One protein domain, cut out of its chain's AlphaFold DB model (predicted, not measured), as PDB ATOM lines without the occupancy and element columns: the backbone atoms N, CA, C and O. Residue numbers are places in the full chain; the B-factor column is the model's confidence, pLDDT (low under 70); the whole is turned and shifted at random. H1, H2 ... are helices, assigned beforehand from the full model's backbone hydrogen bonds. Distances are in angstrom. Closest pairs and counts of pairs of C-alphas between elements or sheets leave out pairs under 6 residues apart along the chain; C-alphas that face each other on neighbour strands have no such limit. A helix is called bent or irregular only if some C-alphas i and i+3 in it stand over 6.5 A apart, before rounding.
ATOM      1  N   ASP A  11      39.277 107.207  41.461       66.94
ATOM      2  CA  ASP A  11      40.691 106.857  41.344       66.94
ATOM      3  C   ASP A  11      40.893 105.329  41.324       66.94
ATOM      4  O   ASP A  11      41.905 104.829  40.824       66.94
ATOM      5  N   ALA A  12      39.889 104.562  41.771       69.56
ATOM      6  CA  ALA A  12      39.897 103.103  41.748       69.56
ATOM      7  C   ALA A  12      39.529 102.499  40.377       69.56
ATOM      8  O   ALA A  12      39.859 101.337  40.122       69.56
ATOM      9  N   GLU A  13      38.895 103.255  39.465       71.56
ATOM     10  CA  GLU A  13      38.383 102.731  38.183       71.56
ATOM     11  C   GLU A  13      39.493 102.122  37.306       71.56
ATOM     12  O   GLU A  13      39.318 101.041  36.738       71.56
ATOM     13  N   GLY A  14      40.673 102.751  37.249       76.75
ATOM     14  CA  GLY A  14      41.802 102.253  36.453       76.75
ATOM     15  C   GLY A  14      42.451 100.982  37.023       76.75
ATOM     16  O   GLY A  14      42.909 100.113  36.276       76.75
ATOM     17  N   ALA A  15      42.479 100.834  38.351       81.75
ATOM     18  CA  ALA A  15      42.931  99.604  39.006       81.75
ATOM     19  C   ALA A  15      41.885  98.485  38.861       81.75
ATOM     20  O   ALA A  15      42.237  97.335  38.581       81.75
ATOM     21  N   ALA A  16      40.600  98.837  38.946       83.25
ATOM     22  CA  ALA A  16      39.480  97.931  38.739       83.25
ATOM     23  C   ALA A  16      39.460  97.378  37.306       83.25
ATOM     24  O   ALA A  16      39.338  96.169  37.118       83.25
ATOM     25  N   ALA A  17      39.689  98.223  36.294       86.00
ATOM     26  CA  ALA A  17      39.786  97.800  34.896       86.00
ATOM     27  C   ALA A  17      40.913  96.772  34.676       86.00
ATOM     28  O   ALA A  17      40.731  95.784  33.960       86.00
ATOM     29  N   LYS A  18      42.062  96.930  35.352       87.31
ATOM     30  CA  LYS A  18      43.154  95.941  35.303       87.31
ATOM     31  C   LYS A  18      42.729  94.596  35.886       87.31
ATOM     32  O   LYS A  18      43.034  93.563  35.290       87.31
ATOM     33  N   ILE A  19      42.012  94.587  37.010       86.50
ATOM     34  CA  ILE A  19      41.474  93.355  37.604       86.50
ATOM     35  C   ILE A  19      40.438  92.724  36.666       86.50
ATOM     36  O   ILE A  19      40.555  91.542  36.341       86.50
ATOM     37  N   ALA A  20      39.489  93.512  36.158       87.19
ATOM     38  CA  ALA A  20      38.441  93.059  35.248       87.19
ATOM     39  C   ALA A  20      39.005  92.464  33.947       87.19
ATOM     40  O   ALA A  20      38.539  91.418  33.498       87.19
ATOM     41  N   SER A  21      40.077  93.040  33.394       88.44
ATOM     42  CA  SER A  21      40.733  92.536  32.177       88.44
ATOM     43  C   SER A  21      41.307  91.116  32.314       88.44
ATOM     44  O   SER A  21      41.499  90.413  31.317       88.44
ATOM     45  N   ARG A  22      41.566  90.661  33.549       88.69
ATOM     46  CA  ARG A  22      42.048  89.302  33.843       88.69
ATOM     47  C   ARG A  22      40.919  88.272  33.837       88.69
ATOM     48  O   ARG A  22      41.204  87.082  33.707       88.69
ATOM     49  N   ILE A  23      39.667  88.709  33.961       90.25
ATOM     50  CA  ILE A  23      38.484  87.850  34.006       90.25
ATOM     51  C   ILE A  23      38.081  87.525  32.570       90.25
ATOM     52  O   ILE A  23      37.541  88.356  31.842       90.25
ATOM     53  N   LYS A  24      38.364  86.296  32.131       88.56
ATOM     54  CA  LYS A  24      38.068  85.858  30.764       88.56
ATOM     55  C   LYS A  24      36.758  85.087  30.672       88.56
ATOM     56  O   LYS A  24      36.185  85.010  29.589       88.56
ATOM     57  N   SER A  25      36.317  84.478  31.756       89.50
ATOM     58  CA  SER A  25      35.115  83.659  31.807       89.50
ATOM     59  C   SER A  25      34.673  83.461  33.252       89.50
ATOM     60  O   SER A  25      35.437  83.693  34.187       89.50
ATOM     61  N   VAL A  26      33.475  82.923  33.452       88.75
ATOM     62  CA  VAL A  26      33.008  82.534  34.791       88.75
ATOM     63  C   VAL A  26      33.831  81.428  35.452       88.75
ATOM     64  O   VAL A  26      33.807  81.296  36.676       88.75
ATOM     65  N   LYS A  27      34.641  80.682  34.690       87.88
ATOM     66  CA  LYS A  27      35.614  79.741  35.268       87.88
ATOM     67  C   LYS A  27      36.660  80.479  36.103       87.88
ATOM     68  O   LYS A  27      37.021  80.023  37.190       87.88
ATOM     69  N   ASP A  28      37.065  81.667  35.654       87.06
ATOM     70  CA  ASP A  28      37.994  82.527  36.389       87.06
ATOM     71  C   ASP A  28      37.370  83.054  37.683       87.06
ATOM     72  O   ASP A  28      38.089  83.360  38.626       87.06
ATOM     73  N   LEU A  29      36.039  83.041  37.799       84.69
ATOM     74  CA  LEU A  29      35.298  83.407  39.008       84.69
ATOM     75  C   LEU A  29      35.042  82.220  39.950       84.69
ATOM     76  O   LEU A  29      35.006  82.404  41.156       84.69
ATOM     77  N   GLY A  30      35.047  80.981  39.451       82.81
ATOM     78  CA  GLY A  30      35.013  79.763  40.285       82.81
ATOM     79  C   GLY A  30      34.030  78.710  39.809       82.81
ATOM     80  O   GLY A  30      34.070  77.583  40.288       82.81
ATOM     81  N   TRP A  31      33.194  79.040  38.826       84.94
ATOM     82  CA  TRP A  31      32.238  78.098  38.267       84.94
ATOM     83  C   TRP A  31      32.912  77.184  37.246       84.94
ATOM     84  O   TRP A  31      33.169  77.565  36.101       84.94
ATOM     85  N   THR A  32      33.195  75.954  37.661       78.19
ATOM     86  CA  THR A  32      33.749  74.904  36.803       78.19
ATOM     87  C   THR A  32      32.689  73.841  36.531       78.19
ATOM     88  O   THR A  32      32.341  73.073  37.420       78.19
ATOM     89  N   GLY A  33      32.164  73.786  35.305       77.81
ATOM     90  CA  GLY A  33      31.205  72.756  34.885       77.81
ATOM     91  C   GLY A  33      30.027  73.302  34.082       77.81
ATOM     92  O   GLY A  33      29.988  74.487  33.736       77.81
ATOM     93  N   ALA A  34      29.069  72.429  33.770       79.06
ATOM     94  CA  ALA A  34      27.808  72.829  33.150       79.06
ATOM     95  C   ALA A  34      27.005  73.747  34.096       79.06
ATOM     96  O   ALA A  34      27.135  73.604  35.315       79.06
ATOM     97  N   PRO A  35      26.225  74.706  33.567       76.81
ATOM     98  CA  PRO A  35      25.323  75.514  34.384       76.81
ATOM     99  C   PRO A  35      24.332  74.608  35.114       76.81
ATOM    100  O   PRO A  35      23.802  73.655  34.536       76.81
ATOM    101  N   LYS A  36      24.115  74.885  36.400       77.25
ATOM    102  CA  LYS A  36      23.156  74.145  37.227       77.25
ATOM    103  C   LYS A  36      21.839  74.903  37.288       77.25
ATOM    104  O   LYS A  36      21.705  76.016  36.784       77.25
ATOM    105  N   ARG A  37      20.829  74.297  37.918       70.81
ATOM    106  CA  ARG A  37      19.567  74.994  38.172       70.81
ATOM    107  C   ARG A  37      19.866  76.253  38.988       70.81
ATOM    108  O   ARG A  37      20.311  76.155  40.134       70.81
ATOM    109  N   ALA A  38      19.585  77.418  38.409       62.34
ATOM    110  CA  ALA A  38      19.587  78.670  39.148       62.34
ATOM    111  C   ALA A  38      18.680  78.510  40.373       62.34
ATOM    112  O   ALA A  38      17.594  77.930  40.273       62.34
ATOM    113  N   GLY A  39      19.116  78.983  41.541       56.84
ATOM    114  CA  GLY A  39      18.246  79.019  42.711       56.84
ATOM    115  C   GLY A  39      16.968  79.776  42.349       56.84
ATOM    116  O   GLY A  39      16.997  80.992  42.208       56.84
ATOM    117  N   GLY A  40      15.847  79.060  42.167       47.78
ATOM    118  CA  GLY A  40      14.568  79.653  41.732       47.78
ATOM    119  C   GLY A  40      14.046  80.718  42.700       47.78
ATOM    120  O   GLY A  40      13.206  81.549  42.364       47.78
ATOM    121  N   VAL A  41      14.611  80.723  43.903       44.97
ATOM    122  CA  VAL A  41      14.549  81.814  44.850       44.97
ATOM    123  C   VAL A  41      16.003  82.244  45.037       44.97
ATOM    124  O   VAL A  41      16.762  81.570  45.736       44.97
ATOM    125  N   ARG A  42      16.385  83.385  44.427       44.50
ATOM    126  CA  ARG A  42      17.429  84.276  44.983       44.50
ATOM    127  C   ARG A  42      17.298  84.223  46.498       44.50
ATOM    128  O   ARG A  42      16.148  84.125  46.937       44.50
ATOM    129  N   PRO A  43      18.349  84.339  47.322       43.03
ATOM    130  CA  PRO A  43      18.094  84.588  48.725       43.03
ATOM    131  C   PRO A  43      17.435  85.966  48.722       43.03
ATOM    132  O   PRO A  43      18.084  87.002  48.583       43.03
ATOM    133  N   ARG A  44      16.100  85.980  48.684       38.50
ATOM    134  CA  ARG A  44      15.331  87.189  48.769       38.50
ATOM    135  C   ARG A  44      15.759  87.633  50.146       38.50
ATOM    136  O   ARG A  44      15.396  87.000  51.136       38.50
ATOM    137  N   HIS A  45      16.449  88.758  50.213       38.56
ATOM    138  CA  HIS A  45      16.021  89.720  51.194       38.56
ATOM    139  C   HIS A  45      14.518  89.925  50.926       38.56
ATOM    140  O   HIS A  45      14.088  90.851  50.252       38.56
ATOM    141  N   ARG A  46      13.679  89.020  51.454       35.91
ATOM    142  CA  ARG A  46      12.493  89.486  52.135       35.91
ATOM    143  C   ARG A  46      13.029  90.585  53.043       35.91
ATOM    144  O   ARG A  46      14.100  90.429  53.636       35.91
ATOM    145  N   ALA A  47      12.237  91.610  53.265       37.22
ATOM    146  CA  ALA A  47      12.399  92.480  54.422       37.22
ATOM    147  C   ALA A  47      12.435  91.711  55.783       37.22
ATOM    148  O   ALA A  47      12.416  92.333  56.833       37.22
ATOM    149  N   LEU A  48      12.476  90.366  55.768       33.28
ATOM    150  CA  LEU A  48      12.436  89.392  56.854       33.28
ATOM    151  C   LEU A  48      13.446  88.232  56.638       33.28
ATOM    152  O   LEU A  48      13.195  87.112  57.073       33.28
ATOM    153  N   GLY A  49      14.549  88.446  55.913       32.84
ATOM    154  CA  GLY A  49      15.713  87.550  55.960       32.84
ATOM    155  C   GLY A  49      16.595  87.989  57.121       32.84
ATOM    156  O   GLY A  49      17.321  88.975  56.992       32.84
ATOM    157  N   GLY A  50      16.436  87.343  58.278       34.81
ATOM    158  CA  GLY A  50      17.108  87.728  59.516       34.81
ATOM    159  C   GLY A  50      18.628  87.735  59.367       34.81
ATOM    160  O   GLY A  50      19.191  87.001  58.560       34.81
ATOM    161  N   GLN A  51      19.289  88.535  60.197       42.84
ATOM    162  CA  GLN A  51      20.740  88.765  60.257       42.84
ATOM    163  C   GLN A  51      21.610  87.489  60.424       42.84
ATOM    164  O   GLN A  51      22.828  87.601  60.516       42.84
ATOM    165  N   GLY A  52      21.008  86.293  60.449       49.72
ATOM    166  CA  GLY A  52      21.654  84.987  60.581       49.72
ATOM    167  C   GLY A  52      21.204  83.925  59.566       49.72
ATOM    168  O   GLY A  52      21.523  82.755  59.762       49.72
ATOM    169  N   GLU A  53      20.463  84.272  58.504       50.53
ATOM    170  CA  GLU A  53      20.195  83.289  57.446       50.53
ATOM    171  C   GLU A  53      21.455  83.087  56.589       50.53
ATOM    172  O   GLU A  53      21.885  83.975  55.850       50.53
ATOM    173  N   LEU A  54      22.061  81.907  56.730       56.62
ATOM    174  CA  LEU A  54      23.227  81.481  55.963       56.62
ATOM    175  C   LEU A  54      22.911  81.473  54.461       56.62
ATOM    176  O   LEU A  54      21.794  81.122  54.051       56.62
ATOM    177  N   ALA A  55      23.892  81.846  53.630       62.16
ATOM    178  CA  ALA A  55      23.761  81.712  52.183       62.16
ATOM    179  C   ALA A  55      23.419  80.254  51.845       62.16
ATOM    180  O   ALA A  55      23.768  79.346  52.594       62.16
ATOM    181  N   ILE A  56      22.716  79.999  50.734       64.50
ATOM    182  CA  ILE A  56      22.283  78.628  50.407       64.50
ATOM    183  C   ILE A  56      23.474  77.659  50.366       64.50
ATOM    184  O   ILE A  56      23.321  76.515  50.778       64.50
ATOM    185  N   GLN A  57      24.644  78.156  49.965       66.38
ATOM    186  CA  GLN A  57      25.909  77.425  49.941       66.38
ATOM    187  C   GLN A  57      26.498  77.067  51.314       66.38
ATOM    188  O   GLN A  57      27.248  76.106  51.417       66.38
ATOM    189  N   ASP A  58      26.113  77.788  52.365       67.44
ATOM    190  CA  ASP A  58      26.576  77.567  53.739       67.44
ATOM    191  C   ASP A  58      25.558  76.749  54.558       67.44
ATOM    192  O   ASP A  58      25.729  76.527  55.758       67.44
ATOM    193  N   LYS A  59      24.451  76.310  53.936       69.94
ATOM    194  CA  LYS A  59      23.445  75.465  54.592       69.94
ATOM    195  C   LYS A  59      23.965  74.017  54.685       69.94
ATOM    196  O   LYS A  59      24.566  73.530  53.734       69.94
ATOM    197  N   PRO A  60      23.665  73.273  55.766       67.50
ATOM    198  CA  PRO A  60      24.244  71.945  56.031       67.50
ATOM    199  C   PRO A  60      23.922  70.866  54.983       67.50
ATOM    200  O   PRO A  60      24.612  69.857  54.919       67.50
ATOM    201  N   ASN A  61      22.894  71.076  54.155       71.88
ATOM    202  CA  ASN A  61      22.501  70.157  53.081       71.88
ATOM    203  C   ASN A  61      22.987  70.616  51.695       71.88
ATOM    204  O   ASN A  61      22.534  70.085  50.679       71.88
ATOM    205  N   TYR A  62      23.828  71.651  51.631       71.75
ATOM    206  CA  TYR A  62      24.405  72.100  50.375       71.75
ATOM    207  C   TYR A  62      25.543  71.170  49.964       71.75
ATOM    208  O   TYR A  62      26.513  70.990  50.693       71.75
ATOM    209  N   ASP A  63      25.408  70.583  48.781       77.00
ATOM    210  CA  ASP A  63      26.392  69.678  48.206       77.00
ATOM    211  C   ASP A  63      26.600  70.032  46.734       77.00
ATOM    212  O   ASP A  63      25.742  69.787  45.878       77.00
ATOM    213  N   GLU A  64      27.760  70.618  46.437       73.25
ATOM    214  CA  GLU A  64      28.159  70.989  45.080       73.25
ATOM    215  C   GLU A  64      28.340  69.775  44.163       73.25
ATOM    216  O   GLU A  64      28.285  69.926  42.942       73.25
ATOM    217  N   SER A  65      28.516  68.566  44.698       78.44
ATOM    218  CA  SER A  65      28.614  67.350  43.886       78.44
ATOM    219  C   SER A  65      27.246  66.865  43.394       78.44
ATOM    220  O   SER A  65      27.148  66.220  42.347       78.44
ATOM    221  N   ASN A  66      26.162  67.250  44.076       78.00
ATOM    222  CA  ASN A  66      24.815  66.833  43.715       78.00
ATOM    223  C   ASN A  66      24.327  67.570  42.439       78.00
ATOM    224  O   ASN A  66      24.326  68.812  42.391       78.00
ATOM    225  N   PRO A  67      23.883  66.847  41.390       71.69
ATOM    226  CA  PRO A  67      23.399  67.445  40.140       71.69
ATOM    227  C   PRO A  67      22.089  68.234  40.299       71.69
ATOM    228  O   PRO A  67      21.798  69.101  39.479       71.69
ATOM    229  N   LEU A  68      21.310  67.968  41.352       69.94
ATOM    230  CA  LEU A  68      20.060  68.673  41.666       69.94
ATOM    231  C   LEU A  68      20.273  69.910  42.552       69.94
ATOM    232  O   LEU A  68      19.323  70.669  42.796       69.94
ATOM    233  N   CYS A  69      21.498  70.111  43.045       73.75
ATOM    234  CA  CYS A  69      21.828  71.256  43.876       73.75
ATOM    235  C   CYS A  69      21.749  72.559  43.075       73.75
ATOM    236  O   CYS A  69      22.030  72.594  41.873       73.75
ATOM    237  N   VAL A  70      21.346  73.634  43.749       74.56
ATOM    238  CA  VAL A  70      21.288  74.958  43.130       74.56
ATOM    239  C   VAL A  70      22.691  75.515  42.928       74.56
ATOM    240  O   VAL A  70      23.613  75.230  43.696       74.56
ATOM    241  N   GLU A  71      22.852  76.304  41.874       76.69
ATOM    242  CA  GLU A  71      24.147  76.889  41.548       76.69
ATOM    243  C   GLU A  71      24.660  77.799  42.674       76.69
ATOM    244  O   GLU A  71      23.895  78.561  43.271       76.69
ATOM    245  N   LYS A  72      25.961  77.691  42.963       78.12
ATOM    246  CA  LYS A  72      26.653  78.511  43.958       78.12
ATOM    247  C   LYS A  72      26.621  79.979  43.545       78.12
ATOM    248  O   LYS A  72      26.800  80.281  42.361       78.12
ATOM    249  N   TRP A  73      26.463  80.885  44.503       81.88
ATOM    250  CA  TRP A  73      26.651  82.310  44.252       81.88
ATOM    251  C   TRP A  73      28.060  82.751  44.634       81.88
ATOM    252  O   TRP A  73      28.640  82.257  45.595       81.88
ATOM    253  N   LEU A  74      28.602  83.718  43.901       81.44
ATOM    254  CA  LEU A  74      29.893  84.301  44.243       81.44
ATOM    255  C   LEU A  74      29.682  85.453  45.224       81.44
ATOM    256  O   LEU A  74      29.022  86.442  44.898       81.44
ATOM    257  N   SER A  75      30.245  85.331  46.421       81.50
ATOM    258  CA  SER A  75      30.305  86.429  47.386       81.50
ATOM    259  C   SER A  75      31.500  87.351  47.130       81.50
ATOM    260  O   SER A  75      32.475  86.977  46.475       81.50
ATOM    261  N   GLN A  76      31.437  88.566  47.676       80.19
ATOM    262  CA  GLN A  76      32.540  89.525  47.602       80.19
ATOM    263  C   GLN A  76      33.794  89.009  48.319       80.19
ATOM    264  O   GLN A  76      34.891  89.146  47.793       80.19
ATOM    265  N   ASP A  77      33.637  88.334  49.460       79.31
ATOM    266  CA  ASP A  77      34.760  87.743  50.197       79.31
ATOM    267  C   ASP A  77      35.457  86.644  49.363       79.31
ATOM    268  O   ASP A  77      36.686  86.586  49.303       79.31
ATOM    269  N   GLU A  78      34.693  85.807  48.651       81.00
ATOM    270  CA  GLU A  78      35.247  84.795  47.739       81.00
ATOM    271  C   GLU A  78      35.928  85.420  46.518       81.00
ATOM    272  O   GLU A  78      36.988  84.951  46.094       81.00
ATOM    273  N   PHE A  79      35.349  86.487  45.961       84.75
ATOM    274  CA  PHE A  79      35.968  87.250  44.882       84.75
ATOM    275  C   PHE A  79      37.311  87.844  45.333       84.75
ATOM    276  O   PHE A  79      38.338  87.610  44.690       84.75
ATOM    277  N   ASN A  80      37.326  88.521  46.479       83.81
ATOM    278  CA  ASN A  80      38.510  89.142  47.063       83.81
ATOM    279  C   ASN A  80      39.609  88.110  47.339       83.81
ATOM    280  O   ASN A  80      40.760  88.296  46.938       83.81
ATOM    281  N   ALA A  81      39.250  86.972  47.941       85.12
ATOM    282  CA  ALA A  81      40.178  85.873  48.190       85.12
ATOM    283  C   ALA A  81      40.794  85.332  46.889       85.12
ATOM    284  O   ALA A  81      41.984  85.009  46.840       85.12
ATOM    285  N   LYS A  82      40.001  85.261  45.814       84.94
ATOM    286  CA  LYS A  82      40.444  84.722  44.528       84.94
ATOM    287  C   LYS A  82      41.368  85.667  43.767       84.94
ATOM    288  O   LYS A  82      42.375  85.226  43.210       84.94
ATOM    289  N   PHE A  83      41.043  86.955  43.745       84.00
ATOM    290  CA  PHE A  83      41.833  87.963  43.039       84.00
ATOM    291  C   PHE A  83      42.921  88.601  43.908       84.00
ATOM    292  O   PHE A  83      43.762  89.324  43.371       84.00
ATOM    293  N   LYS A  84      42.972  88.243  45.200       83.69
ATOM    294  CA  LYS A  84      43.885  88.793  46.212       83.69
ATOM    295  C   LYS A  84      43.824  90.321  46.240       83.69
ATOM    296  O   LYS A  84      44.857  90.985  46.241       83.69
ATOM    297  N   CYS A  85      42.607  90.848  46.200       78.25
ATOM    298  CA  CYS A  85      42.316  92.270  46.264       78.25
ATOM    299  C   CYS A  85      41.200  92.501  47.280       78.25
ATOM    300  O   CYS A  85      40.213  91.774  47.299       78.25
ATOM    301  N   ASP A  86      41.380  93.486  48.144       74.25
ATOM    302  CA  ASP A  86      40.473  93.825  49.239       74.25
ATOM    303  C   ASP A  86      40.158  95.329  49.308       74.25
ATOM    304  O   ASP A  86      39.573  95.803  50.282       74.25
ATOM    305  N   GLY A  87      40.529  96.067  48.258       77.19
ATOM    306  CA  GLY A  87      40.344  97.506  48.142       77.19
ATOM    307  C   GLY A  87      39.121  97.949  47.319       77.19
ATOM    308  O   GLY A  87      38.384  97.125  46.767       77.19
ATOM    309  N   PRO A  88      38.928  99.276  47.189       79.88
ATOM    310  CA  PRO A  88      37.887  99.921  46.375       79.88
ATOM    311  C   PRO A  88      37.754  99.377  44.945       79.88
ATOM    312  O   PRO A  88      36.663  99.304  44.375       79.88
ATOM    313  N   GLU A  89      38.870  98.972  44.351       83.81
ATOM    314  CA  GLU A  89      38.936  98.392  43.020       83.81
ATOM    315  C   GLU A  89      38.249  97.024  42.942       83.81
ATOM    316  O   GLU A  89      37.582  96.724  41.950       83.81
ATOM    317  N   ALA A  90      38.351  96.211  43.998       83.75
ATOM    318  CA  ALA A  90      37.676  94.923  44.089       83.75
ATOM    319  C   ALA A  90      36.163  95.125  44.212       83.75
ATOM    320  O   ALA A  90      35.393  94.493  43.484       83.75
ATOM    321  N   ASP A  91      35.749  96.083  45.048       82.19
ATOM    322  CA  ASP A  91      34.349  96.465  45.222       82.19
ATOM    323  C   ASP A  91      33.742  96.951  43.894       82.19
ATOM    324  O   ASP A  91      32.615  96.595  43.548       82.19
ATOM    325  N   THR A  92      34.509  97.709  43.107       84.75
ATOM    326  CA  THR A  92      34.089  98.243  41.802       84.75
ATOM    327  C   THR A  92      33.858  97.132  40.773       84.75
ATOM    328  O   THR A  92      32.822  97.109  40.101       84.75
ATOM    329  N   VAL A  93      34.783  96.170  40.666       86.44
ATOM    330  CA  VAL A  93      34.610  95.010  39.771       86.44
ATOM    331  C   VAL A  93      33.452  94.134  40.239       86.44
ATOM    332  O   VAL A  93      32.639  93.694  39.423       86.44
ATOM    333  N   PHE A  94      33.337  93.910  41.549       87.50
ATOM    334  CA  PHE A  94      32.268  93.096  42.108       87.50
ATOM    335  C   PHE A  94      30.891  93.724  41.874       87.50
ATOM    336  O   PHE A  94      29.972  93.024  41.458       87.50
ATOM    337  N   VAL A  95      30.739  95.045  42.032       85.12
ATOM    338  CA  VAL A  95      29.482  95.752  41.727       85.12
ATOM    339  C   VAL A  95      29.091  95.615  40.258       85.12
ATOM    340  O   VAL A  95      27.908  95.422  39.970       85.12
ATOM    341  N   ALA A  96      30.050  95.668  39.333       87.00
ATOM    342  CA  ALA A  96      29.769  95.469  37.912       87.00
ATOM    343  C   ALA A  96      29.246  94.050  37.614       87.00
ATOM    344  O   ALA A  96      28.334  93.884  36.804       87.00
ATOM    345  N   LEU A  97      29.782  93.034  38.299       87.62
ATOM    346  CA  LEU A  97      29.365  91.633  38.161       87.62
ATOM    347  C   LEU A  97      28.032  91.336  38.869       87.62
ATOM    348  O   LEU A  97      27.174  90.643  38.321       87.62
ATOM    349  N   ALA A  98      27.844  91.866  40.078       83.12
ATOM    350  CA  ALA A  98      26.698  91.594  40.941       83.12
ATOM    351  C   ALA A  98      25.524  92.568  40.737       83.12
ATOM    352  O   ALA A  98      24.460  92.358  41.322       83.12
ATOM    353  N   LYS A  99      25.689  93.633  39.938       80.31
ATOM    354  CA  LYS A  99      24.685  94.691  39.698       80.31
ATOM    355  C   LYS A  99      24.124  95.302  40.990       80.31
ATOM    356  O   LYS A  99      22.917  95.401  41.178       80.31
ATOM    357  N   GLY A 100      25.009  95.625  41.931       69.75
ATOM    358  CA  GLY A 100      24.612  96.197  43.224       69.75
ATOM    359  C   GLY A 100      23.966  95.208  44.204       69.75
ATOM    360  O   GLY A 100      23.490  95.613  45.262       69.75
ATOM    361  N   SER A 101      23.943  93.912  43.889       72.31
ATOM    362  CA  SER A 101      23.505  92.881  44.831       72.31
ATOM    363  C   SER A 101      24.661  92.353  45.688       72.31
ATOM    364  O   SER A 101      25.835  92.511  45.358       72.31
ATOM    365  N   LYS A 102      24.327  91.692  46.804       73.38
ATOM    366  CA  LYS A 102      25.311  91.091  47.722       73.38
ATOM    367  C   LYS A 102      26.062  89.894  47.110       73.38
ATOM    368  O   LYS A 102      27.146  89.554  47.573       73.38
ATOM    369  N   TYR A 103      25.478  89.241  46.107       79.38
ATOM    370  CA  TYR A 103      25.985  87.994  45.544       79.38
ATOM    371  C   TYR A 103      25.894  88.010  44.020       79.38
ATOM    372  O   TYR A 103      24.843  88.330  43.472       79.38
ATOM    373  N   ALA A 104      26.958  87.607  43.333       81.75
ATOM    374  CA  ALA A 104      26.960  87.522  41.881       81.75
ATOM    375  C   ALA A 104      26.465  86.143  41.401       81.75
ATOM    376  O   ALA A 104      26.885  85.091  41.894       81.75
ATOM    377  N   GLU A 105      25.562  86.149  40.418       84.94
ATOM    378  CA  GLU A 105      25.022  84.949  39.771       84.94
ATOM    379  C   GLU A 105      25.851  84.601  38.529       84.94
ATOM    380  O   GLU A 105      26.224  85.496  37.767       84.94
ATOM    381  N   ARG A 106      26.091  83.308  38.276       86.31
ATOM    382  CA  ARG A 106      26.882  82.855  37.123       86.31
ATOM    383  C   ARG A 106      26.360  83.404  35.797       86.31
ATOM    384  O   ARG A 106      27.125  84.015  35.065       86.31
ATOM    385  N   GLU A 107      25.076  83.211  35.494       85.62
ATOM    386  CA  GLU A 107      24.485  83.638  34.215       85.62
ATOM    387  C   GLU A 107      24.578  85.163  34.024       85.62
ATOM    388  O   GLU A 107      24.831  85.658  32.925       85.62
ATOM    389  N   ALA A 108      24.410  85.928  35.108       86.00
ATOM    390  CA  ALA A 108      24.588  87.375  35.080       86.00
ATOM    391  C   ALA A 108      26.056  87.750  34.814       86.00
ATOM    392  O   ALA A 108      26.314  88.618  33.980       86.00
ATOM    393  N   CYS A 109      27.001  87.062  35.461       88.88
ATOM    394  CA  CYS A 109      28.431  87.252  35.240       88.88
ATOM    395  C   CYS A 109      28.848  86.881  33.813       88.88
ATOM    396  O   CYS A 109      29.611  87.629  33.216       88.88
ATOM    397  N   GLU A 110      28.344  85.777  33.247       90.31
ATOM    398  CA  GLU A 110      28.611  85.384  31.851       90.31
ATOM    399  C   GLU A 110      28.219  86.523  30.903       90.31
ATOM    400  O   GLU A 110      29.061  87.018  30.158       90.31
ATOM    401  N   LYS A 111      26.993  87.045  31.030       89.81
ATOM    402  CA  LYS A 111      26.515  88.162  30.199       89.81
ATOM    403  C   LYS A 111      27.352  89.432  30.362       89.81
ATOM    404  O   LYS A 111      27.571  90.141  29.384       89.81
ATOM    405  N   VAL A 112      27.784  89.753  31.582       91.00
ATOM    406  CA  VAL A 112      28.611  90.940  31.854       91.00
ATOM    407  C   VAL A 112      30.017  90.776  31.268       91.00
ATOM    408  O   VAL A 112      30.505  91.680  30.596       91.00
ATOM    409  N   ILE A 113      30.646  89.611  31.441       91.44
ATOM    410  CA  ILE A 113      31.972  89.315  30.878       91.44
ATOM    411  C   ILE A 113      31.926  89.326  29.344       91.44
ATOM    412  O   ILE A 113      32.835  89.863  28.709       91.44
ATOM    413  N   ASP A 114      30.862  88.793  28.742       91.56
ATOM    414  CA  ASP A 114      30.664  88.838  27.292       91.56
ATOM    415  C   ASP A 114      30.531  90.282  26.788       91.56
ATOM    416  O   ASP A 114      31.111  90.638  25.760       91.56
ATOM    417  N   GLN A 115      29.848  91.156  27.540       90.38
ATOM    418  CA  GLN A 115      29.785  92.589  27.230       90.38
ATOM    419  C   GLN A 115      31.159  93.256  27.301       90.38
ATOM    420  O   GLN A 115      31.477  94.057  26.428       90.38
ATOM    421  N   TRP A 116      31.982  92.915  28.294       92.06
ATOM    422  CA  TRP A 116      33.342  93.453  28.413       92.06
ATOM    423  C   TRP A 116      34.259  93.007  27.283       92.06
ATOM    424  O   TRP A 116      35.261  93.655  27.035       92.06
ATOM    425  N   LYS A 117      33.975  91.884  26.626       87.31
ATOM    426  CA  LYS A 117      34.821  91.362  25.547       87.31
ATOM    427  C   LYS A 117      34.337  91.725  24.152       87.31
ATOM    428  O   LYS A 117      35.117  91.699  23.195       87.31
ATOM    429  N   GLY A 118      33.046  92.022  24.027       78.50
ATOM    430  CA  GLY A 118      32.396  92.305  22.759       78.50
ATOM    431  C   GLY A 118      32.672  91.232  21.697       78.50
ATOM    432  O   GLY A 118      32.981  90.078  21.987       78.50
ATOM    433  N   GLN A 119      32.590  91.629  20.428       73.69
ATOM    434  CA  GLN A 119      32.806  90.723  19.291       73.69
ATOM    435  C   GLN A 119      34.287  90.417  19.024       73.69
ATOM    436  O   GLN A 119      34.606  89.448  18.343       73.69
ATOM    437  N   THR A 120      35.200  91.245  19.537       74.88
ATOM    438  CA  THR A 120      36.640  91.125  19.259       74.88
ATOM    439  C   THR A 120      37.363  90.202  20.240       74.88
ATOM    440  O   THR A 120      38.527  89.866  20.020       74.88
ATOM    441  N   GLY A 121      36.704  89.808  21.336       77.94
ATOM    442  CA  GLY A 121      37.290  88.996  22.405       77.94
ATOM    443  C   GLY A 121      38.315  89.741  23.271       77.94
ATOM    444  O   GLY A 121      38.847  89.154  24.219       77.94
ATOM    445  N   LYS A 122      38.600  91.012  22.957       85.88
ATOM    446  CA  LYS A 122      39.494  91.894  23.716       85.88
ATOM    447  C   LYS A 122      38.699  92.655  24.767       85.88
ATOM    448  O   LYS A 122      37.545  92.988  24.540       85.88
ATOM    449  N   PHE A 123      39.337  92.940  25.898       90.50
ATOM    450  CA  PHE A 123      38.719  93.724  26.961       90.50
ATOM    451  C   PHE A 123      38.426  95.154  26.484       90.50
ATOM    452  O   PHE A 123      39.324  95.854  26.020       90.50
ATOM    453  N   ASP A 124      37.168  95.552  26.609       90.62
ATOM    454  CA  ASP A 124      36.618  96.867  26.328       90.62
ATOM    455  C   ASP A 124      36.369  97.589  27.658       90.62
ATOM    456  O   ASP A 124      35.418  97.317  28.398       90.62
ATOM    457  N   GLU A 125      37.258  98.531  27.956       88.62
ATOM    458  CA  GLU A 125      37.200  99.348  29.164       88.62
ATOM    459  C   GLU A 125      35.948 100.239  29.204       88.62
ATOM    460  O   GLU A 125      35.370 100.445  30.271       88.62
ATOM    461  N   ALA A 126      35.453 100.708  28.054       88.12
ATOM    462  CA  ALA A 126      34.242 101.522  28.005       88.12
ATOM    463  C   ALA A 126      32.999 100.688  28.345       88.12
ATOM    464  O   ALA A 126      32.113 101.148  29.076       88.12
ATOM    465  N   ALA A 127      32.946  99.441  27.865       89.31
ATOM    466  CA  ALA A 127      31.904  98.492  28.248       89.31
ATOM    467  C   ALA A 127      31.965  98.165  29.749       89.31
ATOM    468  O   ALA A 127      30.927  98.159  30.416       89.31
ATOM    469  N   PHE A 128      33.167  97.977  30.305       90.38
ATOM    470  CA  PHE A 128      33.363  97.789  31.743       90.38
ATOM    471  C   PHE A 128      32.820  98.973  32.559       90.38
ATOM    472  O   PHE A 128      31.932  98.783  33.396       90.38
ATOM    473  N   VAL A 129      33.243 100.203  32.259       87.88
ATOM    474  CA  VAL A 129      32.778 101.415  32.960       87.88
ATOM    475  C   VAL A 129      31.254 101.563  32.881       87.88
ATOM    476  O   VAL A 129      30.604 101.955  33.853       87.88
ATOM    477  N   LYS A 130      30.639 101.200  31.749       89.50
ATOM    478  CA  LYS A 130      29.176 101.209  31.609       89.50
ATOM    479  C   LYS A 130      28.497 100.237  32.579       89.50
ATOM    480  O   LYS A 130      27.485 100.592  33.182       89.50
ATOM    481  N   THR A 131      29.043  99.033  32.746       88.75
ATOM    482  CA  THR A 131      28.497  98.039  33.686       88.75
ATOM    483  C   THR A 131      28.705  98.431  35.149       88.75
ATOM    484  O   THR A 131      27.798  98.224  35.951       88.75
ATOM    485  N   VAL A 132      29.827  99.083  35.484       86.81
ATOM    486  CA  VAL A 132      30.066  99.663  36.817       86.81
ATOM    487  C   VAL A 132      28.989 100.696  37.149       86.81
ATOM    488  O   VAL A 132      28.325 100.581  38.177       86.81
ATOM    489  N   LYS A 133      28.743 101.656  36.247       85.81
ATOM    490  CA  LYS A 133      27.708 102.689  36.433       85.81
ATOM    491  C   LYS A 133      26.308 102.100  36.580       85.81
ATOM    492  O   LYS A 133      25.527 102.577  37.399       85.81
ATOM    493  N   ALA A 134      25.991 101.062  35.806       85.00
ATOM    494  CA  ALA A 134      24.722 100.354  35.940       85.00
ATOM    495  C   ALA A 134      24.594  99.684  37.321       85.00
ATOM    496  O   ALA A 134      23.574  99.851  37.982       85.00
ATOM    497  N   GLY A 135      25.641  99.001  37.796       80.88
ATOM    498  CA  GLY A 135      25.640  98.379  39.121       80.88
ATOM    499  C   GLY A 135      25.570  99.387  40.273       80.88
ATOM    500  O   GLY A 135      24.860  99.148  41.246       80.88
ATOM    501  N   GLN A 136      26.247 100.534  40.154       80.44
ATOM    502  CA  GLN A 136      26.137 101.649  41.103       80.44
ATOM    503  C   GLN A 136      24.706 102.202  41.158       80.44
ATOM    504  O   GLN A 136      24.179 102.442  42.243       80.44
ATOM    505  N   LEU A 137      24.066 102.393  40.000       79.62
ATOM    506  CA  LEU A 137      22.684 102.865  39.924       79.62
ATOM    507  C   LEU A 137      21.725 101.871  40.589       79.62
ATOM    508  O   LEU A 137      20.915 102.282  41.417       79.62
ATOM    509  N   ASP A 138      21.839 100.581  40.269       76.88
ATOM    510  CA  ASP A 138      20.985  99.527  40.833       76.88
ATOM    511  C   ASP A 138      21.119  99.456  42.363       76.88
ATOM    512  O   ASP A 138      20.121  99.320  43.076       76.88
ATOM    513  N   LEU A 139      22.337  99.633  42.881       76.06
ATOM    514  CA  LEU A 139      22.603  99.713  44.315       76.06
ATOM    515  C   LEU A 139      21.919 100.924  44.968       76.06
ATOM    516  O   LEU A 139      21.264 100.776  46.001       76.06
ATOM    517  N   ILE A 140      22.037 102.112  44.363       76.69
ATOM    518  CA  ILE A 140      21.390 103.340  44.855       76.69
ATOM    519  C   ILE A 140      19.868 103.176  44.846       76.69
ATOM    520  O   ILE A 140      19.207 103.488  45.835       76.69
ATOM    521  N   VAL A 141      19.304 102.658  43.754       74.31
ATOM    522  CA  VAL A 141      17.861 102.419  43.624       74.31
ATOM    523  C   VAL A 141      17.387 101.420  44.678       74.31
ATOM    524  O   VAL A 141      16.395 101.678  45.359       74.31
ATOM    525  N   GLY A 142      18.110 100.315  44.873       69.44
ATOM    526  CA  GLY A 142      17.798  99.329  45.907       69.44
ATOM    527  C   GLY A 142      17.803  99.932  47.313       69.44
ATOM    528  O   GLY A 142      16.885  99.687  48.099       69.44
ATOM    529  N   TRP A 143      18.788 100.779  47.614       73.00
ATOM    530  CA  TRP A 143      18.875 101.478  48.894       73.00
ATOM    531  C   TRP A 143      17.746 102.501  49.093       73.00
ATOM    532  O   TRP A 143      17.140 102.544  50.163       73.00
ATOM    533  N   LEU A 144      17.389 103.267  48.058       69.50
ATOM    534  CA  LEU A 144      16.260 104.203  48.103       69.50
ATOM    535  C   LEU A 144      14.922 103.490  48.321       69.50
ATOM    536  O   LEU A 144      14.093 103.968  49.097       69.50
ATOM    537  N   ILE A 145      14.710 102.338  47.678       74.75
ATOM    538  CA  ILE A 145      13.516 101.510  47.899       74.75
ATOM    539  C   ILE A 145      13.478 101.033  49.351       74.75
ATOM    540  O   ILE A 145      12.440 101.150  50.000       74.75
ATOM    541  N   PHE A 146      14.603 100.541  49.878       71.62
ATOM    542  CA  PHE A 146      14.703 100.116  51.273       71.62
ATOM    543  C   PHE A 146      14.336 101.254  52.235       71.62
ATOM    544  O   PHE A 146      13.433 101.089  53.054       71.62
ATOM    545  N   LEU A 147      14.952 102.430  52.082       73.81
ATOM    546  CA  LEU A 147      14.633 103.604  52.897       73.81
ATOM    547  C   LEU A 147      13.172 104.033  52.773       73.81
ATOM    548  O   LEU A 147      12.565 104.399  53.774       73.81
ATOM    549  N   SER A 148      12.594 103.975  51.574       71.00
ATOM    550  CA  SER A 148      11.196 104.356  51.351       71.00
ATOM    551  C   SER A 148      10.240 103.397  52.055       71.00
ATOM    552  O   SER A 148       9.301 103.840  52.708       71.00
ATOM    553  N   VAL A 149      10.492 102.086  51.983       73.38
ATOM    554  CA  VAL A 149       9.667 101.071  52.655       73.38
ATOM    555  C   VAL A 149       9.810 101.174  54.173       73.38
ATOM    556  O   VAL A 149       8.804 101.184  54.886       73.38
ATOM    557  N   THR A 150      11.036 101.286  54.686       74.12
ATOM    558  CA  THR A 150      11.277 101.436  56.126       74.12
ATOM    559  C   THR A 150      10.713 102.757  56.643       74.12
ATOM    560  O   THR A 150      10.025 102.761  57.657       74.12
ATOM    561  N   GLY A 151      10.924 103.858  55.921       69.56
ATOM    562  CA  GLY A 151      10.384 105.176  56.245       69.56
ATOM    563  C   GLY A 151       8.859 105.195  56.236       69.56
ATOM    564  O   GLY A 151       8.262 105.671  57.194       69.56
ATOM    565  N   PHE A 152       8.222 104.601  55.222       72.19
ATOM    566  CA  PHE A 152       6.769 104.424  55.183       72.19
ATOM    567  C   PHE A 152       6.264 103.601  56.373       72.19
ATOM    568  O   PHE A 152       5.300 103.993  57.022       72.19
ATOM    569  N   SER A 153       6.942 102.500  56.710       71.88
ATOM    570  CA  SER A 153       6.560 101.643  57.841       71.88
ATOM    571  C   SER A 153       6.681 102.377  59.180       71.88
ATOM    572  O   SER A 153       5.764 102.334  59.995       71.88
ATOM    573  N   VAL A 154       7.781 103.104  59.395       71.12
ATOM    574  CA  VAL A 154       7.997 103.915  60.605       71.12
ATOM    575  C   VAL A 154       6.986 105.054  60.677       71.12
ATOM    576  O   VAL A 154       6.403 105.281  61.732       71.12
ATOM    577  N   PHE A 155       6.727 105.743  59.563       64.50
ATOM    578  CA  PHE A 155       5.730 106.807  59.509       64.50
ATOM    579  C   PHE A 155       4.318 106.272  59.767       64.50
ATOM    580  O   PHE A 155       3.534 106.926  60.443       64.50
ATOM    581  N   GLY A 156       4.003 105.068  59.287       60.38
ATOM    582  CA  GLY A 156       2.737 104.396  59.557       60.38
ATOM    583  C   GLY A 156       2.554 103.997  61.022       60.38
ATOM    584  O   GLY A 156       1.445 104.092  61.539       60.38
ATOM    585  N   ILE A 157       3.635 103.619  61.712       66.56
ATOM    586  CA  ILE A 157       3.622 103.351  63.160       66.56
ATOM    587  C   ILE A 157       3.514 104.657  63.962       66.56
ATOM    588  O   ILE A 157       2.749 104.730  64.918       66.56
ATOM    589  N   ALA A 158       4.273 105.689  63.586       69.00
ATOM    590  CA  ALA A 158       4.321 106.962  64.306       69.00
ATOM    591  C   ALA A 158       3.069 107.832  64.082       69.00
ATOM    592  O   ALA A 158       2.663 108.569  64.977       69.00
ATOM    593  N   PHE A 159       2.442 107.733  62.906       65.06
ATOM    594  CA  PHE A 159       1.257 108.498  62.511       65.06
ATOM    595  C   PHE A 159       0.192 107.578  61.887       65.06
ATOM    596  O   PHE A 159      -0.069 107.646  60.681       65.06
ATOM    597  N   PRO A 160      -0.475 106.738  62.699       59.91
ATOM    598  CA  PRO A 160      -1.442 105.750  62.215       59.91
ATOM    599  C   PRO A 160      -2.671 106.375  61.533       59.91
ATOM    600  O   PRO A 160      -3.354 105.724  60.750       59.91
ATOM    601  N   THR A 161      -2.950 107.662  61.764       63.84
ATOM    602  CA  THR A 161      -4.059 108.391  61.128       63.84
ATOM    603  C   THR A 161      -3.694 109.052  59.792       63.84
ATOM    604  O   THR A 161      -4.521 109.784  59.244       63.84
ATOM    605  N   ASN A 162      -2.489 108.825  59.255       65.25
ATOM    606  CA  ASN A 162      -2.079 109.367  57.958       65.25
ATOM    607  C   ASN A 162      -3.008 108.854  56.826       65.25
ATOM    608  O   ASN A 162      -3.216 107.641  56.723       65.25
ATOM    609  N   PRO A 163      -3.520 109.732  55.933       65.56
ATOM    610  CA  PRO A 163      -4.283 109.340  54.747       65.56
ATOM    611  C   PRO A 163      -3.682 108.178  53.931       65.56
ATOM    612  O   PRO A 163      -4.436 107.356  53.414       65.56
ATOM    613  N   SER A 164      -2.349 108.063  53.839       62.09
ATOM    614  CA  SER A 164      -1.683 106.967  53.110       62.09
ATOM    615  C   SER A 164      -1.876 105.599  53.776       62.09
ATOM    616  O   SER A 164      -2.006 104.594  53.084       62.09
ATOM    617  N   MET A 165      -1.928 105.558  55.111       61.00
ATOM    618  CA  MET A 165      -2.165 104.328  55.875       61.00
ATOM    619  C   MET A 165      -3.625 103.893  55.793       61.00
ATOM    620  O   MET A 165      -3.889 102.718  55.570       61.00
ATOM    621  N   LYS A 166      -4.574 104.837  55.841       64.25
ATOM    622  CA  LYS A 166      -6.000 104.530  55.629       64.25
ATOM    623  C   LYS A 166      -6.292 104.010  54.219       64.25
ATOM    624  O   LYS A 166      -7.121 103.123  54.051       64.25
ATOM    625  N   ALA A 167      -5.606 104.540  53.202       65.12
ATOM    626  CA  ALA A 167      -5.708 104.026  51.835       65.12
ATOM    627  C   ALA A 167      -5.139 102.600  51.712       65.12
ATOM    628  O   ALA A 167      -5.716 101.769  51.012       65.12
ATOM    629  N   LEU A 168      -4.044 102.302  52.423       63.59
ATOM    630  CA  LEU A 168      -3.468 100.959  52.497       63.59
ATOM    631  C   LEU A 168      -4.406  99.981  53.222       63.59
ATOM    632  O   LEU A 168      -4.644  98.890  52.716       63.59
ATOM    633  N   GLU A 169      -4.977 100.373  54.365       63.56
ATOM    634  CA  GLU A 169      -5.979  99.585  55.097       63.56
ATOM    635  C   GLU A 169      -7.198  99.279  54.223       63.56
ATOM    636  O   GLU A 169      -7.629  98.131  54.152       63.56
ATOM    637  N   TRP A 170      -7.714 100.276  53.499       65.06
ATOM    638  CA  TRP A 170      -8.822 100.090  52.564       65.06
ATOM    639  C   TRP A 170      -8.464  99.123  51.425       65.06
ATOM    640  O   TRP A 170      -9.239  98.219  51.117       65.06
ATOM    641  N   ALA A 171      -7.271  99.252  50.837       63.72
ATOM    642  CA  ALA A 171      -6.807  98.360  49.776       63.72
ATOM    643  C   ALA A 171      -6.589  96.917  50.270       63.72
ATOM    644  O   ALA A 171      -6.992  95.964  49.603       63.72
ATOM    645  N   VAL A 172      -6.005  96.737  51.459       65.19
ATOM    646  CA  VAL A 172      -5.835  95.419  52.093       65.19
ATOM    647  C   VAL A 172      -7.193  94.803  52.428       65.19
ATOM    648  O   VAL A 172      -7.402  93.620  52.160       65.19
ATOM    649  N   ALA A 173      -8.141  95.599  52.928       62.69
ATOM    650  CA  ALA A 173      -9.502  95.152  53.203       62.69
ATOM    651  C   ALA A 173     -10.249  94.722  51.928       62.69
ATOM    652  O   ALA A 173     -11.003  93.756  51.975       62.69
ATOM    653  N   GLN A 174     -10.011  95.362  50.776       63.78
ATOM    654  CA  GLN A 174     -10.573  94.904  49.498       63.78
ATOM    655  C   GLN A 174      -9.977  93.569  49.031       63.78
ATOM    656  O   GLN A 174     -10.704  92.707  48.540       63.78
ATOM    657  N   VAL A 175      -8.671  93.362  49.220       58.84
ATOM    658  CA  VAL A 175      -8.005  92.099  48.859       58.84
ATOM    659  C   VAL A 175      -8.421  90.955  49.792       58.84
ATOM    660  O   VAL A 175      -8.617  89.834  49.332       58.84
ATOM    661  N   GLN A 176      -8.598  91.222  51.089       55.50
ATOM    662  CA  GLN A 176      -9.042  90.223  52.070       55.50
ATOM    663  C   GLN A 176     -10.556  89.965  52.007       55.50
ATOM    664  O   GLN A 176     -10.985  88.819  52.117       55.50
ATOM    665  N   GLY A 177     -11.369  90.996  51.761       49.72
ATOM    666  CA  GLY A 177     -12.819  90.879  51.572       49.72
ATOM    667  C   GLY A 177     -13.214  90.168  50.273       49.72
ATOM    668  O   GLY A 177     -14.292  89.586  50.201       49.72
ATOM    669  N   GLY A 178     -12.329  90.133  49.271       46.12
ATOM    670  CA  GLY A 178     -12.507  89.334  48.053       46.12
ATOM    671  C   GLY A 178     -12.379  87.816  48.254       46.12
ATOM    672  O   GLY A 178     -12.769  87.063  47.366       46.12
ATOM    673  N   TYR A 179     -11.872  87.354  49.405       42.50
ATOM    674  CA  TYR A 179     -11.762  85.927  49.749       42.50
ATOM    675  C   TYR A 179     -12.956  85.380  50.551       42.50
ATOM    676  O   TYR A 179     -12.979  84.190  50.862       42.50
TER     677      TYR A 179
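Overview. This is residues 11 to 179 of the 183 residues of the protein "Hypothetical protein" of Grammatophora oceanica (UniProt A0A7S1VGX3). A small head of short helices has H1, H3 and H5 packed crosswise round H4, with the short H2 on H5, and one very long helix, H6, packs on this head with its residues 125 to 136 and runs far out of it as an arm. At the arm's far end H7 turns off about perpendicular, and its residues 167 to 177 stick out free; a 46-residue loop, residues 30 to 75, spreads out from the head and folds back to it between H2 and H3. The printed part has 169 residues with seven named helices, H1 to H7 in order along the chain, and no named strand, and its class is all helix. The whole is loose, with a radius of gyration of the C-alphas of 20.2 A, and spans 59 by 42 by 30 A.

Arrangement. H1, residues 11 to 21, touches the hub H4, residues 88 to 98, at a steep tilt of 54 degrees, with Ala 16 and Glu 89 closest, their C-alphas 4.3 A apart. H2, residues 26 to 29, touches H5, residues 106 to 117; the closest C-alphas, of Val 26 and Glu 110, are 6.0 A apart. H3, residues 76 to 83, touches H4 at 68 degrees, steep but only just short of about perpendicular; the closest C-alphas, of Asn 80 and Ala 90, are 6.6 A apart. H5, with residues 108 to 112 alone, touches H4; the closest C-alphas, of Leu 97 and Cys 109, are 5.3 A apart. H6, residues 125 to 158, touches H4 with residues 128 to 136 alone, about perpendicular at 81 degrees; the closest C-alphas, of Ala 96 and Val 132, are 4.3 A apart. H5 and H6 form a helical hairpin at a steep tilt of 41 degrees, opposite ways; the closest C-alphas, of Trp 116 and Ala 127, are 5.2 A apart. H7, residues 163 to 177, is close to H6 but not clearly touching, about perpendicular at 89 degrees; the closest C-alphas, of Gly 156 and Met 165, are 6.1 A apart. Every O i to N i+4 pair is within hydrogen-bond range in H3, H4, H5, H6 and H7; in H1 it is 6 of 7, and H2 is too short for such a pair.

Along the chain. H1 begins at C-alpha 11, (40.691, 106.857, 41.344), and is only just irregular: C-alphas 11 and 14 are 6.8 A apart. H6 measures 48.7 A from C-alpha 125, (37.200, 99.348, 29.164), to C-alpha 158. H7 measures 20.6 A and ends at C-alpha 177, (-12.819, 90.879, 51.572).

Size, cuts and confidence. The farthest C-alphas, of Thr 120 and Thr 161, are 60.9 A apart. The printed part has no cut, and the link from H2 to H3 is long. The mean pLDDT of the printed part is 73.9, and residues 38 to 60 and 155 to 179 are among those under 70.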